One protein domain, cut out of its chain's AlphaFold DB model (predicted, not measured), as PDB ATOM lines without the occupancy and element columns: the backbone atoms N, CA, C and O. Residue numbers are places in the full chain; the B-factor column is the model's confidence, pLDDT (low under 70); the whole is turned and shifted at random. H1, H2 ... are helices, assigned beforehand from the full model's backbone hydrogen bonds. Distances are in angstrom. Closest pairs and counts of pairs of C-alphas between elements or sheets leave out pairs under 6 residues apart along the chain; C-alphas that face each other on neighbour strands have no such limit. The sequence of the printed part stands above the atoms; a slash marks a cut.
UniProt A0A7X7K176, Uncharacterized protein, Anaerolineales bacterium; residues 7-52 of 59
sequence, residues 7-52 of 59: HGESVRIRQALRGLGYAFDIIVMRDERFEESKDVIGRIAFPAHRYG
ATOM      1  N   HIS A   7     366.387 430.369 394.886       90.75
ATOM      2  CA  HIS A   7     367.191 429.177 394.642       90.75
ATOM      3  C   HIS A   7     366.691 428.418 393.413       90.75
ATOM      4  O   HIS A   7     367.480 428.157 392.503       90.75
ATOM      5  N   GLY A   8     365.391 428.119 393.351       95.19
ATOM      6  CA  GLY A   8     364.778 427.485 392.190       95.19
ATOM      7  C   GLY A   8     365.005 428.297 390.920       95.19
ATOM      8  O   GLY A   8     365.398 427.733 389.901       95.19
ATOM      9  N   GLU A   9     364.878 429.624 390.989       94.81
ATOM     10  CA  GLU A   9     365.154 430.499 389.846       94.81
ATOM     11  C   GLU A   9     366.606 430.411 389.366       94.81
ATOM     12  O   GLU A   9     366.859 430.230 388.174       94.81
ATOM     13  N   SER A  10     367.568 430.459 390.294       93.56
ATOM     14  CA  SER A  10     368.990 430.298 389.972       93.56
ATOM     15  C   SER A  10     369.259 428.953 389.289       93.56
ATOM     16  O   SER A  10     369.981 428.900 388.290       93.56
ATOM     17  N   VAL A  11     368.626 427.869 389.756       93.44
ATOM     18  CA  VAL A  11     368.734 426.546 389.126       93.44
ATOM     19  C   VAL A  11     368.127 426.545 387.721       93.44
ATOM     20  O   VAL A  11     368.767 426.028 386.804       93.44
ATOM     21  N   ARG A  12     366.941 427.141 387.518       94.94
ATOM     22  CA  ARG A  12     366.305 427.234 386.189       94.94
ATOM     23  C   ARG A  12     367.193 427.982 385.194       94.94
ATOM     24  O   ARG A  12     367.459 427.460 384.112       94.94
ATOM     25  N   ILE A  13     367.705 429.155 385.570       93.12
ATOM     26  CA  ILE A  13     368.604 429.952 384.720       93.12
ATOM     27  C   ILE A  13     369.903 429.182 384.448       93.12
ATOM     28  O   ILE A  13     370.349 429.100 383.304       93.12
ATOM     29  N   ARG A  14     370.487 428.535 385.468       92.19
ATOM     30  CA  ARG A  14     371.708 427.727 385.312       92.19
ATOM     31  C   ARG A  14     371.517 426.593 384.319       92.19
ATOM     32  O   ARG A  14     372.437 426.293 383.566       92.19
ATOM     33  N   GLN A  15     370.354 425.946 384.327       93.69
ATOM     34  CA  GLN A  15     370.025 424.894 383.368       93.69
ATOM     35  C   GLN A  15     369.876 425.443 381.945       93.69
ATOM     36  O   GLN A  15     370.405 424.829 381.022       93.69
ATOM     37  N   ALA A  16     369.224 426.596 381.779       93.50
ATOM     38  CA  ALA A  16     369.041 427.241 380.477       93.50
ATOM     39  C   ALA A  16     370.364 427.698 379.840       93.50
ATOM     40  O   ALA A  16     370.502 427.666 378.622       93.50
ATOM     41  N   LEU A  17     371.349 428.081 380.655       91.06
ATOM     42  CA  LEU A  17     372.668 428.516 380.187       91.06
ATOM     43  C   LEU A  17     373.706 427.377 380.104       91.06
ATOM     44  O   LEU A  17     374.903 427.631 379.935       91.06
ATOM     45  N   ARG A  18     373.290 426.109 380.236       90.56
ATOM     46  CA  ARG A  18     374.197 424.964 380.045       90.56
ATOM     47  C   ARG A  18     374.750 424.949 378.617       90.56
ATOM     48  O   ARG A  18     374.041 425.246 377.665       90.56
ATOM     49  N   GLY A  19     376.011 424.539 378.476       91.50
ATOM     50  CA  GLY A  19     376.672 424.383 377.173       91.50
ATOM     51  C   GLY A  19     377.525 425.572 376.722       91.50
ATOM     52  O   GLY A  19     378.181 425.469 375.694       91.50
ATOM     53  N   LEU A  20     377.599 426.658 377.505       89.88
ATOM     54  CA  LEU A  20     378.434 427.830 377.190       89.88
ATOM     55  C   LEU A  20     379.952 427.594 377.324       89.88
ATOM     56  O   LEU A  20     380.741 428.434 376.908       89.88
ATOM     57  N   GLY A  21     380.381 426.457 377.882       89.56
ATOM     58  CA  GLY A  21     381.798 426.075 377.938       89.56
ATOM     59  C   GLY A  21     382.634 426.775 379.018       89.56
ATOM     60  O   GLY A  21     383.839 426.555 379.073       89.56
ATOM     61  N   TYR A  22     382.022 427.571 379.900       87.50
ATOM     62  CA  TYR A  22     382.689 428.186 381.053       87.50
ATOM     63  C   TYR A  22     381.791 428.188 382.296       87.50
ATOM     64  O   TYR A  22     380.563 428.200 382.201       87.50
ATOM     65  N   ALA A  23     382.416 428.143 383.476       89.25
ATOM     66  CA  ALA A  23     381.726 428.163 384.762       89.25
ATOM     67  C   ALA A  23     381.467 429.604 385.217       89.25
ATOM     68  O   ALA A  23     382.347 430.457 385.124       89.25
ATOM     69  N   PHE A  24     380.268 429.865 385.734       88.94
ATOM     70  CA  PHE A  24     379.905 431.138 386.351       88.94
ATOM     71  C   PHE A  24     378.810 430.932 387.398       88.94
ATOM     72  O   PHE A  24     378.042 429.962 387.350       88.94
ATOM     73  N   ASP A  25     378.744 431.859 388.349       91.44
ATOM     74  CA  ASP A  25     377.720 431.882 389.385       91.44
ATOM     75  C   ASP A  25     376.488 432.665 388.934       91.44
ATOM     76  O   ASP A  25     376.582 433.669 388.231       91.44
ATOM     77  N   ILE A  26     375.314 432.192 389.359       93.38
ATOM     78  CA  ILE A  26     374.025 432.828 389.082       93.38
ATOM     79  C   ILE A  26     373.394 433.176 390.417       93.38
ATOM     80  O   ILE A  26     373.053 432.292 391.208       93.38
ATOM     81  N   ILE A  27     373.230 434.472 390.646       93.94
ATOM     82  CA  ILE A  27     372.654 435.018 391.865       93.94
ATOM     83  C   ILE A  27     371.349 435.690 391.479       93.94
ATOM     84  O   ILE A  27     371.341 436.647 390.712       93.94
ATOM     85  N   VAL A  28     370.254 435.174 392.025       94.69
ATOM     86  CA  VAL A  28     368.927 435.766 391.884       94.69
ATOM     87  C   VAL A  28     368.583 436.441 393.201       94.69
ATOM     88  O   VAL A  28     368.768 435.867 394.275       94.69
ATOM     89  N   MET A  29     368.098 437.673 393.130       92.31
ATOM     90  CA  MET A  29     367.598 438.401 394.286       92.31
ATOM     91  C   MET A  29     366.429 439.286 393.884       92.31
ATOM     92  O   MET A  29     366.228 439.552 392.707       92.31
ATOM     93  N   ARG A  30     365.664 439.718 394.885       92.00
ATOM     94  CA  ARG A  30     364.638 440.742 394.717       92.00
ATOM     95  C   ARG A  30     365.247 442.094 394.394       92.00
ATOM     96  O   ARG A  30     366.284 442.433 394.967       92.00
ATOM     97  N   ASP A  31     364.537 442.858 393.578       91.31
ATOM     98  CA  ASP A  31     364.905 444.220 393.202       91.31
ATOM     99  C   ASP A  31     365.042 445.100 394.441       91.31
ATOM    100  O   ASP A  31     366.050 445.781 394.590       91.31
ATOM    101  N   GLU A  32     364.126 444.990 395.411       93.56
ATOM    102  CA  GLU A  32     364.220 445.771 396.649       93.56
ATOM    103  C   GLU A  32     365.519 445.460 397.405       93.56
ATOM    104  O   GLU A  32     366.221 446.361 397.851       93.56
ATOM    105  N   ARG A  33     365.912 444.179 397.476       92.62
ATOM    106  CA  ARG A  33     367.164 443.765 398.133       92.62
ATOM    107  C   ARG A  33     368.399 444.236 397.363       92.62
ATOM    108  O   ARG A  33     369.443 444.487 397.976       92.62
ATOM    109  N   PHE A  34     368.320 444.280 396.037       94.69
ATOM    110  CA  PHE A  34     369.389 444.825 395.212       94.69
ATOM    111  C   PHE A  34     369.550 446.318 395.504       94.69
ATOM    112  O   PHE A  34     370.627 446.732 395.928       94.69
ATOM    113  N   GLU A  35     368.467 447.085 395.394       96.06
ATOM    114  CA  GLU A  35     368.436 448.527 395.646       96.06
ATOM    115  C   GLU A  35     368.910 448.889 397.059       96.06
ATOM    116  O   GLU A  35     369.761 449.759 397.219       96.06
ATOM    117  N   GLU A  36     368.470 448.154 398.083       97.06
ATOM    118  CA  GLU A  36     368.893 448.352 399.476       97.06
ATOM    119  C   GLU A  36     370.401 448.141 399.705       97.06
ATOM    120  O   GLU A  36     370.955 448.657 400.677       97.06
ATOM    121  N   SER A  37     371.076 447.336 398.874       97.19
ATOM    122  CA  SER A  37     372.454 446.897 399.140       97.19
ATOM    123  C   SER A  37     373.480 447.248 398.066       97.19
ATOM    124  O   SER A  37     374.671 446.989 398.271       97.19
ATOM    125  N   LYS A  38     373.064 447.859 396.952       97.31
ATOM    126  CA  LYS A  38     373.934 448.173 395.808       97.31
ATOM    127  C   LYS A  38     375.026 449.204 396.090       97.31
ATOM    128  O   LYS A  38     376.000 449.260 395.350       97.31
ATOM    129  N   ASP A  39     374.912 449.965 397.174       98.12
ATOM    130  CA  ASP A  39     375.921 450.951 397.583       98.12
ATOM    131  C   ASP A  39     376.697 450.527 398.848       98.12
ATOM    132  O   ASP A  39     377.526 451.274 399.366       98.12
ATOM    133  N   VAL A  40     376.488 449.294 399.331       97.94
ATOM    134  CA  VAL A  40     377.162 448.759 400.524       97.94
ATOM    135  C   VAL A  40     378.390 447.935 400.128       97.94
ATOM    136  O   VAL A  40     378.279 446.803 399.647       97.94
ATOM    137  N   ILE A  41     379.582 448.477 400.389       96.25
ATOM    138  CA  ILE A  41     380.866 447.809 400.125       96.25
ATOM    139  C   ILE A  41     380.914 446.437 400.820       96.25
ATOM    140  O   ILE A  41     380.594 446.303 401.999       96.25
ATOM    141  N   GLY A  42     381.320 445.406 400.074       94.69
ATOM    142  CA  GLY A  42     381.388 444.019 400.549       94.69
ATOM    143  C   GLY A  42     380.109 443.199 400.330       94.69
ATOM    144  O   GLY A  42     380.104 441.996 400.584       94.69
ATOM    145  N   ARG A  43     379.028 443.805 399.823       96.25
ATOM    146  CA  ARG A  43     377.834 443.083 399.352       96.25
ATOM    147  C   ARG A  43     377.947 442.794 397.864       96.25
ATOM    148  O   ARG A  43     378.560 443.562 397.138       96.25
ATOM    149  N   ILE A  44     377.314 441.722 397.389       95.19
ATOM    150  CA  ILE A  44     377.410 441.318 395.976       95.19
ATOM    151  C   ILE A  44     376.695 442.275 395.007       95.19
ATOM    152  O   ILE A  44     377.082 442.375 393.847       95.19
ATOM    153  N   ALA A  45     375.697 443.021 395.490       96.50
ATOM    154  CA  ALA A  45     375.027 444.050 394.699       96.50
ATOM    155  C   ALA A  45     375.966 445.228 394.380       96.50
ATOM    156  O   ALA A  45     375.858 445.815 393.309       96.50
ATOM    157  N   PHE A  46     376.938 445.522 395.253       97.50
ATOM    158  CA  PHE A  46     377.890 446.613 395.053       97.50
ATOM    159  C   PHE A  46     378.746 446.481 393.786       97.50
ATOM    160  O   PHE A  46     378.685 447.369 392.934       97.50
ATOM    161  N   PRO A  47     379.517 445.395 393.581       96.56
ATOM    162  CA  PRO A  47     380.283 445.243 392.352       96.56
ATOM    163  C   PRO A  47     379.382 445.108 391.116       96.56
ATOM    164  O   PRO A  47     379.768 445.581 390.050       96.56
ATOM    165  N   ALA A  48     378.181 444.533 391.250       95.50
ATOM    166  CA  ALA A  48     377.218 444.441 390.152       95.50
ATOM    167  C   ALA A  48     376.710 445.823 389.700       95.50
ATOM    168  O   ALA A  48     376.646 446.077 388.503       95.50
ATOM    169  N   HIS A  49     376.415 446.732 390.631       96.25
ATOM    170  CA  HIS A  49     375.990 448.102 390.327       96.25
ATOM    171  C   HIS A  49     377.140 448.981 389.830       96.25
ATOM    172  O   HIS A  49     376.974 449.753 388.889       96.25
ATOM    173  N   ARG A  50     378.325 448.864 390.444       96.81
ATOM    174  CA  ARG A  50     379.453 449.758 390.150       96.81
ATOM    175  C   ARG A  50     380.232 449.381 388.892       96.81
ATOM    176  O   ARG A  50     380.752 450.272 388.222       96.81
ATOM    177  N   TYR A  51     380.364 448.086 388.611       96.00
ATOM    178  CA  TYR A  51     381.224 447.569 387.539       96.00
ATOM    179  C   TYR A  51     380.500 446.622 386.580       96.00
ATOM    180  O   TYR A  51     381.063 446.255 385.548       96.00
ATOM    181  N   GLY A  52     379.286 446.184 386.921       93.56
ATOM    182  CA  GLY A  52     378.501 445.302 386.072       93.56
ATOM    183  C   GLY A  52     377.963 446.008 384.831       93.56
ATOM    184  O   GLY A  52     378.026 447.229 384.687       93.56
TER     185      GLY A  52
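AT A GLANCE: This is residues 7 to 52 of the 59 residues of an uncharacterized protein of Anaerolineales bacterium (UniProt A0A7X7K176). A helix, H1, stands at one end of an elongated shape, and two shorter helices, H2 and H3, stand about perpendicular to each other at the other end. Between H1 and H2 a long link, residues 17 to 30, folds back, and its residues 18 to 23 stick out. The printed part has 46 residues with three named helices, H1, H2, H3 in chain order, and no named strand; its class is all helix. It is loose, with a radius of gyration of the C-alphas of 12.4 A and spans of 33 by 21 by 13 A.

HOW THE PARTS SIT: H1, residues 7 to 16, is apart from H2, residues 31 to 37, and from H3, residues 45 to 51. H2 and H3 only just touch, with 3 pairs of C-alphas within 8 A; the closest are those of Phe 34 and Ala 45, 5.7 A apart. Their lines are about perpendicular, at 81 degrees. In H1, H2 and H3 every O i to N i+4 pair is within hydrogen-bond range.

IN THESE COORDINATES: H1 begins at C-alpha 7 (367.191, 429.177, 394.642) and is 14.4 A long. H2 is 10.0 A long. H3 is 10.1 A long and ends at C-alpha 51 (381.224, 447.569, 387.539).

THE WHOLE: The C-alphas of Gly 19 and Val 40, 33.8 A apart, are the two farthest apart. The link H2 to H3 is short. The printed part has no cut, and no printed residue is under 70 in pLDDT.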